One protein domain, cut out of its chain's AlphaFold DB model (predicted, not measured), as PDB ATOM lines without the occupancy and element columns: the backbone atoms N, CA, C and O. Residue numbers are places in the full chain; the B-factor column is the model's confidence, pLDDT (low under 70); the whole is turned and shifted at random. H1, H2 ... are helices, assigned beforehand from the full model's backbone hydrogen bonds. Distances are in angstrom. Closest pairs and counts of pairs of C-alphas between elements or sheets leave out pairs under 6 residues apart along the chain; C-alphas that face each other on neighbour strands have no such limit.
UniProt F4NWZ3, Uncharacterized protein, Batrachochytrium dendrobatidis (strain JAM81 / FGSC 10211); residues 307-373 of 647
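This is residues 307 to 373 of the 647 residues of an uncharacterized protein of Batrachochytrium dendrobatidis (strain JAM81 / FGSC 10211) (UniProt F4NWZ3). Two long helices make a slender helical hairpin whose arms are shifted lengthwise: H1 runs one way, the link folds back, and H2 returns beside H1 and runs on past its beginning. The two overlap over part of their length, and residues 360 to 373 stick out at one end of the rod and residues 327 to 332 at the other. The printed part has 67 residues with two named helices, H1 then H2, and no named strand, and its class is all helix. It is extended, with a radius of gyration of the C-alphas of 18.0 A and spans of 65 by 15 by 15 A.

Start with H1, residues 307 to 330, and then look at H2, residues 342 to 371: they form a hairpin. H1 and H2 touch, with 17 pairs of C-alphas within 8 A. Look for their closest C-alphas at Ala 311 and Trp 352, 4.8 A apart. H2 touches H1 with residues 345 to 359 alone. Their lines stand at a shallow tilt of 23 degrees, and they run opposite ways. In H2 every O i to N i+4 pair is within hydrogen-bond range; in H1, 19 of 20 are.

Find C-alpha 307 at (144.812, 71.575, 61.366); from there H1 runs 35.1 A to C-alpha 330 at (125.174, 43.069, 67.273). Pick up H2 at C-alpha 342 and go 43.4 A to C-alpha 371 at (164.312, 77.307, 44.989).

Look at Gly 332 and Thr 373 for the two C-alphas farthest apart, 64.6 A. The link from H1 to H2, 11 residues, is long. The printed part has no cut. Its mean pLDDT is 93.4, and residue 373 is under 70.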
ATOM      1  N   ALA A 307     146.187  71.710  61.844       93.25
ATOM      2  CA  ALA A 307     144.812  71.575  61.366       93.25
ATOM      3  C   ALA A 307     144.543  70.218  60.685       93.25
ATOM      4  O   ALA A 307     143.520  69.592  60.959       93.25
ATOM      5  N   GLU A 308     145.465  69.731  59.843       97.19
ATOM      6  CA  GLU A 308     145.363  68.397  59.226       97.19
ATOM      7  C   GLU A 308     145.344  67.294  60.282       97.19
ATOM      8  O   GLU A 308     144.511  66.392  60.205       97.19
ATOM      9  N   SER A 309     146.202  67.392  61.303       90.69
ATOM     10  CA  SER A 309     146.239  66.412  62.387       90.69
ATOM     11  C   SER A 309     144.938  66.382  63.191       90.69
ATOM     12  O   SER A 309     144.473  65.295  63.534       90.69
ATOM     13  N   ILE A 310     144.345  67.543  63.490       95.44
ATOM     14  CA  ILE A 310     143.061  67.634  64.204       95.44
ATOM     15  C   ILE A 310     141.953  66.984  63.370       95.44
ATOM     16  O   ILE A 310     141.294  66.065  63.849       95.44
ATOM     17  N   ALA A 311     141.804  67.386  62.103       94.31
ATOM     18  CA  ALA A 311     140.774  66.842  61.215       94.31
ATOM     19  C   ALA A 311     140.925  65.323  61.024       94.31
ATOM     20  O   ALA A 311     139.945  64.574  61.052       94.31
ATOM     21  N   ARG A 312     142.169  64.848  60.891       96.81
ATOM     22  CA  ARG A 312     142.485  63.423  60.797       96.81
ATOM     23  C   ARG A 312     142.059  62.659  62.049       96.81
ATOM     24  O   ARG A 312     141.464  61.590  61.924       96.81
ATOM     25  N   ASN A 313     142.378  63.176  63.234       93.69
ATOM     26  CA  ASN A 313     142.029  62.529  64.498       93.69
ATOM     27  C   ASN A 313     140.508  62.467  64.674       93.69
ATOM     28  O   ASN A 313     139.985  61.378  64.899       93.69
ATOM     29  N   SER A 314     139.795  63.572  64.430       95.81
ATOM     30  CA  SER A 314     138.327  63.597  64.479       95.81
ATOM     31  C   SER A 314     137.691  62.582  63.522       95.81
ATOM     32  O   SER A 314     136.734  61.899  63.887       95.81
ATOM     33  N   TYR A 315     138.233  62.423  62.308       96.88
ATOM     34  CA  TYR A 315     137.767  61.403  61.364       96.88
ATOM     35  C   TYR A 315     137.947  59.974  61.902       96.88
ATOM     36  O   TYR A 315     137.023  59.162  61.799       96.88
ATOM     37  N   TYR A 316     139.120  59.643  62.456       91.94
ATOM     38  CA  TYR A 316     139.384  58.296  62.971       91.94
ATOM     39  C   TYR A 316     138.570  57.987  64.227       91.94
ATOM     40  O   TYR A 316     137.962  56.922  64.279       91.94
ATOM     41  N   GLU A 317     138.471  58.927  65.167       94.06
ATOM     42  CA  GLU A 317     137.642  58.783  66.368       94.06
ATOM     43  C   GLU A 317     136.175  58.517  66.006       94.06
ATOM     44  O   GLU A 317     135.572  57.563  66.499       94.06
ATOM     45  N   TYR A 318     135.612  59.282  65.064       96.00
ATOM     46  CA  TYR A 318     134.233  59.073  64.616       96.00
ATOM     47  C   TYR A 318     134.047  57.742  63.872       96.00
ATOM     48  O   TYR A 318     133.009  57.079  63.970       96.00
ATOM     49  N   ARG A 319     135.060  57.309  63.113       93.06
ATOM     50  CA  ARG A 319     135.033  56.009  62.432       93.06
ATOM     51  C   ARG A 319     135.053  54.852  63.428       93.06
ATOM     52  O   ARG A 319     134.338  53.871  63.214       93.06
ATOM     53  N   ASP A 320     135.847  54.972  64.485       91.56
ATOM     54  CA  ASP A 320     135.972  53.971  65.541       91.56
ATOM     55  C   ASP A 320     134.702  53.909  66.398       91.56
ATOM     56  O   ASP A 320     134.192  52.810  66.632       91.56
ATOM     57  N   LEU A 321     134.082  55.057  66.707       93.19
ATOM     58  CA  LEU A 321     132.727  55.123  67.274       93.19
ATOM     59  C   LEU A 321     131.725  54.321  66.425       93.19
ATOM     60  O   LEU A 321     130.945  53.525  66.947       93.19
ATOM     61  N   GLY A 322     131.789  54.463  65.098       91.44
ATOM     62  CA  GLY A 322     130.946  53.709  64.171       91.44
ATOM     63  C   GLY A 322     131.190  52.198  64.148       91.44
ATOM     64  O   GLY A 322     130.289  51.442  63.770       91.44
ATOM     65  N   PHE A 323     132.385  51.729  64.511       91.00
ATOM     66  CA  PHE A 323     132.656  50.300  64.698       91.00
ATOM     67  C   PHE A 323     132.119  49.803  66.038       91.00
ATOM     68  O   PHE A 323     131.481  48.750  66.078       91.00
ATOM     69  N   GLU A 324     132.314  50.579  67.101       92.06
ATOM     70  CA  GLU A 324     131.831  50.255  68.442       92.06
ATOM     71  C   GLU A 324     130.307  50.176  68.506       92.06
ATOM     72  O   GLU A 324     129.756  49.188  68.986       92.06
ATOM     73  N   GLN A 325     129.602  51.142  67.921       94.19
ATOM     74  CA  GLN A 325     128.142  51.116  67.879       94.19
ATOM     75  C   GLN A 325     127.601  49.918  67.094       94.19
ATOM     76  O   GLN A 325     126.679  49.245  67.550       94.19
ATOM     77  N   LYS A 326     128.217  49.565  65.957       92.69
ATOM     78  CA  LYS A 326     127.857  48.339  65.218       92.69
ATOM     79  C   LYS A 326     128.086  47.084  66.056       92.69
ATOM     80  O   LYS A 326     127.278  46.161  65.985       92.69
ATOM     81  N   ARG A 327     129.165  47.043  66.842       92.50
ATOM     82  CA  ARG A 327     129.456  45.941  67.767       92.50
ATOM     83  C   ARG A 327     128.399  45.845  68.870       92.50
ATOM     84  O   ARG A 327     127.927  44.746  69.136       92.50
ATOM     85  N   LEU A 328     127.998  46.967  69.466       92.19
ATOM     86  CA  LEU A 328     126.964  47.014  70.506       92.19
ATOM     87  C   LEU A 328     125.585  46.595  69.977       92.19
ATOM     88  O   LEU A 328     124.929  45.773  70.613       92.19
ATOM     89  N   ILE A 329     125.201  47.053  68.778       91.31
ATOM     90  CA  ILE A 329     123.959  46.624  68.106       91.31
ATOM     91  C   ILE A 329     123.948  45.107  67.903       91.31
ATOM     92  O   ILE A 329     122.950  44.455  68.195       91.31
ATOM     93  N   LEU A 330     125.061  44.523  67.445       90.44
ATOM     94  CA  LEU A 330     125.174  43.069  67.273       90.44
ATOM     95  C   LEU A 330     125.056  42.296  68.597       90.44
ATOM     96  O   LEU A 330     124.655  41.139  68.582       90.44
ATOM     97  N   GLN A 331     125.391  42.923  69.726       92.81
ATOM     98  CA  GLN A 331     125.230  42.353  71.066       92.81
ATOM     99  C   GLN A 331     123.829  42.586  71.660       92.81
ATOM    100  O   GLN A 331     123.604  42.218  72.809       92.81
ATOM    101  N   GLY A 332     122.905  43.220  70.926       94.50
ATOM    102  CA  GLY A 332     121.579  43.586  71.437       94.50
ATOM    103  C   GLY A 332     121.613  44.672  72.517       94.50
ATOM    104  O   GLY A 332     120.649  44.824  73.262       94.50
ATOM    105  N   LYS A 333     122.721  45.413  72.634       95.69
ATOM    106  CA  LYS A 333     122.867  46.497  73.610       95.69
ATOM    107  C   LYS A 333     122.344  47.801  73.025       95.69
ATOM    108  O   LYS A 333     122.656  48.148  71.886       95.69
ATOM    109  N   THR A 334     121.596  48.543  73.832       91.12
ATOM    110  CA  THR A 334     121.143  49.893  73.502       91.12
ATOM    111  C   THR A 334     122.345  50.832  73.407       91.12
ATOM    112  O   THR A 334     123.218  50.819  74.276       91.12
ATOM    113  N   ILE A 335     122.411  51.635  72.345       94.62
ATOM    114  CA  ILE A 335     123.431  52.676  72.199       94.62
ATOM    115  C   ILE A 335     122.942  53.918  72.944       94.62
ATOM    116  O   ILE A 335     121.800  54.333  72.767       94.62
ATOM    117  N   SER A 336     123.805  54.525  73.754       86.44
ATOM    118  CA  SER A 336     123.612  55.875  74.282       86.44
ATOM    119  C   SER A 336     124.630  56.830  73.645       86.44
ATOM    120  O   SER A 336     125.777  56.449  73.407       86.44
ATOM    121  N   GLY A 337     124.214  58.066  73.342       90.94
ATOM    122  CA  GLY A 337     125.066  59.110  72.751       90.94
ATOM    123  C   GLY A 337     124.766  59.433  71.282       90.94
ATOM    124  O   GLY A 337     123.713  59.077  70.760       90.94
ATOM    125  N   GLU A 338     125.686  60.152  70.625       88.06
ATOM    126  CA  GLU A 338     125.560  60.543  69.213       88.06
ATOM    127  C   GLU A 338     125.576  59.298  68.315       88.06
ATOM    128  O   GLU A 338     126.565  58.562  68.275       88.06
ATOM    129  N   GLU A 339     124.487  59.048  67.589       92.00
ATOM    130  CA  GLU A 339     124.415  57.928  66.655       92.00
ATOM    131  C   GLU A 339     125.375  58.126  65.478       92.00
ATOM    132  O   GLU A 339     125.465  59.189  64.856       92.00
ATOM    133  N   TYR A 340     126.088  57.058  65.137       94.38
ATOM    134  CA  TYR A 340     126.950  57.019  63.975       94.38
ATOM    135  C   TYR A 340     126.114  57.242  62.714       94.38
ATOM    136  O   TYR A 340     125.287  56.418  62.318       94.38
ATOM    137  N   SER A 341     126.418  58.333  62.023       96.06
ATOM    138  CA  SER A 341     125.842  58.674  60.738       96.06
ATOM    139  C   SER A 341     126.914  58.647  59.663       96.06
ATOM    140  O   SER A 341     127.955  59.306  59.743       96.06
ATOM    141  N   LYS A 342     126.628  57.924  58.579       91.12
ATOM    142  CA  LYS A 342     127.496  57.905  57.400       91.12
ATOM    143  C   LYS A 342     127.708  59.313  56.827       91.12
ATOM    144  O   LYS A 342     128.799  59.618  56.362       91.12
ATOM    145  N   GLN A 343     126.697  60.179  56.915       95.19
ATOM    146  CA  GLN A 343     126.779  61.559  56.441       95.19
ATOM    147  C   GLN A 343     127.827  62.369  57.212       95.19
ATOM    148  O   GLN A 343     128.608  63.092  56.593       95.19
ATOM    149  N   ARG A 344     127.885  62.217  58.540       96.38
ATOM    150  CA  ARG A 344     128.883  62.891  59.381       96.38
ATOM    151  C   ARG A 344     130.287  62.352  59.122       96.38
ATOM    152  O   ARG A 344     131.227  63.136  59.023       96.38
ATOM    153  N   GLN A 345     130.432  61.042  58.912       94.56
ATOM    154  CA  GLN A 345     131.717  60.471  58.505       94.56
ATOM    155  C   GLN A 345     132.192  61.035  57.153       94.56
ATOM    156  O   GLN A 345     133.349  61.427  57.032       94.56
ATOM    157  N   ASP A 346     131.306  61.109  56.154       95.19
ATOM    158  CA  ASP A 346     131.619  61.667  54.831       95.19
ATOM    159  C   ASP A 346     131.906  63.185  54.893       95.19
ATOM    160  O   ASP A 346     132.564  63.739  54.009       95.19
ATOM    161  N   GLN A 347     131.400  63.894  55.907       97.62
ATOM    162  CA  GLN A 347     131.760  65.287  56.181       97.62
ATOM    163  C   GLN A 347     133.183  65.392  56.746       97.62
ATOM    164  O   GLN A 347     133.995  66.124  56.185       97.62
ATOM    165  N   LEU A 348     133.507  64.621  57.786       95.94
ATOM    166  CA  LEU A 348     134.841  64.614  58.399       95.94
ATOM    167  C   LEU A 348     135.931  64.169  57.411       95.94
ATOM    168  O   LEU A 348     137.024  64.726  57.400       95.94
ATOM    169  N   ASP A 349     135.623  63.212  56.529       96.25
ATOM    170  CA  ASP A 349     136.529  62.789  55.450       96.25
ATOM    171  C   ASP A 349     136.834  63.946  54.485       96.25
ATOM    172  O   ASP A 349     137.986  64.177  54.113       96.25
ATOM    173  N   ARG A 350     135.809  64.730  54.120       97.00
ATOM    174  CA  ARG A 350     135.966  65.920  53.269       97.00
ATOM    175  C   ARG A 350     136.775  67.017  53.958       97.00
ATOM    176  O   ARG A 350     137.608  67.635  53.299       97.00
ATOM    177  N   GLU A 351     136.557  67.246  55.250       97.69
ATOM    178  CA  GLU A 351     137.317  68.218  56.049       97.69
ATOM    179  C   GLU A 351     138.798  67.821  56.166       97.69
ATOM    180  O   GLU A 351     139.694  68.643  55.944       97.69
ATOM    181  N   TRP A 352     139.075  66.540  56.423       97.75
ATOM    182  CA  TRP A 352     140.439  66.021  56.457       97.75
ATOM    183  C   TRP A 352     141.134  66.125  55.092       97.75
ATOM    184  O   TRP A 352     142.242  66.653  54.991       97.75
ATOM    185  N   GLU A 353     140.486  65.706  54.006       96.56
ATOM    186  CA  GLU A 353     141.087  65.820  52.672       96.56
ATOM    187  C   GLU A 353     141.273  67.287  52.236       96.56
ATOM    188  O   GLU A 353     142.252  67.609  51.557       96.56
ATOM    189  N   ALA A 354     140.402  68.209  52.658       97.06
ATOM    190  CA  ALA A 354     140.566  69.639  52.397       97.06
ATOM    191  C   ALA A 354     141.780  70.238  53.131       97.06
ATOM    192  O   ALA A 354     142.590  70.939  52.515       97.06
ATOM    193  N   THR A 355     141.945  69.939  54.423       96.69
ATOM    194  CA  THR A 355     143.092  70.416  55.223       96.69
ATOM    195  C   THR A 355     144.416  69.854  54.709       96.69
ATOM    196  O   THR A 355     145.384  70.596  54.535       96.69
ATOM    197  N   LYS A 356     144.436  68.573  54.342       96.50
ATOM    198  CA  LYS A 356     145.585  67.916  53.717       96.50
ATOM    199  C   LYS A 356     145.981  68.546  52.379       96.50
ATOM    200  O   LYS A 356     147.154  68.851  52.176       96.50
ATOM    201  N   ARG A 357     145.018  68.832  51.490       96.94
ATOM    202  CA  ARG A 357     145.292  69.554  50.229       96.94
ATOM    203  C   ARG A 357     145.881  70.940  50.477       96.94
ATOM    204  O   ARG A 357     146.811  71.338  49.780       96.94
ATOM    205  N   ARG A 358     145.365  71.672  51.470       96.88
ATOM    206  CA  ARG A 358     145.901  72.985  51.856       96.88
ATOM    207  C   ARG A 358     147.355  72.879  52.321       96.88
ATOM    208  O   ARG A 358     148.181  73.680  51.887       96.88
ATOM    209  N   LEU A 359     147.671  71.887  53.152       96.88
ATOM    210  CA  LEU A 359     149.033  71.620  53.613       96.88
ATOM    211  C   LEU A 359     149.983  71.310  52.446       96.88
ATOM    212  O   LEU A 359     151.084  71.861  52.392       96.88
ATOM    213  N   ASP A 360     149.559  70.477  51.495       94.25
ATOM    214  CA  ASP A 360     150.371  70.125  50.325       94.25
ATOM    215  C   ASP A 360     150.660  71.347  49.434       94.25
ATOM    216  O   ASP A 360     151.807  71.556  49.034       94.25
ATOM    217  N   ILE A 361     149.663  72.208  49.198       97.06
ATOM    218  CA  ILE A 361     149.838  73.468  48.451       97.06
ATOM    219  C   ILE A 361     150.836  74.394  49.159       97.06
ATOM    220  O   ILE A 361     151.700  74.986  48.512       97.06
ATOM    221  N   LEU A 362     150.743  74.532  50.485       96.69
ATOM    222  CA  LEU A 362     151.656  75.384  51.253       96.69
ATOM    223  C   LEU A 362     153.091  74.849  51.239       96.69
ATOM    224  O   LEU A 362     154.033  75.625  51.083       96.69
ATOM    225  N   ARG A 363     153.268  73.527  51.330       95.81
ATOM    226  CA  ARG A 363     154.583  72.884  51.183       95.81
ATOM    227  C   ARG A 363     155.181  73.125  49.802       95.81
ATOM    228  O   ARG A 363     156.368  73.427  49.713       95.81
ATOM    229  N   GLN A 364     154.368  73.036  48.749       94.75
ATOM    230  CA  GLN A 364     154.807  73.344  47.390       94.75
ATOM    231  C   GLN A 364     155.252  74.809  47.271       94.75
ATOM    232  O   GLN A 364     156.361  75.064  46.809       94.75
ATOM    233  N   LYS A 365     154.447  75.763  47.759       95.94
ATOM    234  CA  LYS A 365     154.807  77.192  47.758       95.94
ATOM    235  C   LYS A 365     156.098  77.470  48.525       95.94
ATOM    236  O   LYS A 365     156.930  78.244  48.065       95.94
ATOM    237  N   LEU A 366     156.283  76.830  49.681       94.94
ATOM    238  CA  LEU A 366     157.514  76.949  50.460       94.94
ATOM    239  C   LEU A 366     158.722  76.425  49.673       94.94
ATOM    240  O   LEU A 366     159.768  77.069  49.654       94.94
ATOM    241  N   GLN A 367     158.578  75.287  48.993       91.94
ATOM    242  CA  GLN A 367     159.640  74.720  48.164       91.94
ATOM    243  C   GLN A 367     159.987  75.627  46.972       91.94
ATOM    244  O   GLN A 367     161.164  75.846  46.701       91.94
ATOM    245  N   GLU A 368     158.985  76.184  46.291       91.69
ATOM    246  CA  GLU A 368     159.176  77.144  45.196       91.69
ATOM    247  C   GLU A 368     159.884  78.417  45.680       91.69
ATOM    248  O   GLU A 368     160.852  78.853  45.058       91.69
ATOM    249  N   ALA A 369     159.481  78.960  46.833       91.50
ATOM    250  CA  ALA A 369     160.125  80.124  47.438       91.50
ATOM    251  C   ALA A 369     161.592  79.854  47.817       91.50
ATOM    252  O   ALA A 369     162.445  80.720  47.638       91.50
ATOM    253  N   MET A 370     161.908  78.646  48.296       88.31
ATOM    254  CA  MET A 370     163.286  78.246  48.595       88.31
ATOM    255  C   MET A 370     164.139  78.110  47.323       88.31
ATOM    256  O   MET A 370     165.277  78.574  47.295       88.31
ATOM    257  N   LEU A 371     163.597  77.511  46.257       86.94
ATOM    258  CA  LEU A 371     164.312  77.307  44.989       86.94
ATOM    259  C   LEU A 371     164.469  78.592  44.163       86.94
ATOM    260  O   LEU A 371     165.408  78.702  43.380       86.94
ATOM    261  N   GLY A 372     163.572  79.563  44.340       80.50
ATOM    262  CA  GLY A 372     163.625  80.867  43.679       80.50
ATOM    263  C   GLY A 372     164.685  81.821  44.238       80.50
ATOM    264  O   GLY A 372     164.834  82.923  43.715       80.50
ATOM    265  N   THR A 373     165.425  81.431  45.281       64.25
ATOM    266  CA  THR A 373     166.578  82.204  45.756       64.25
ATOM    267  C   THR A 373     167.780  81.900  44.855       64.25
ATOM    268  O   THR A 373     168.253  80.761  44.839       64.25
TER     269      THR A 373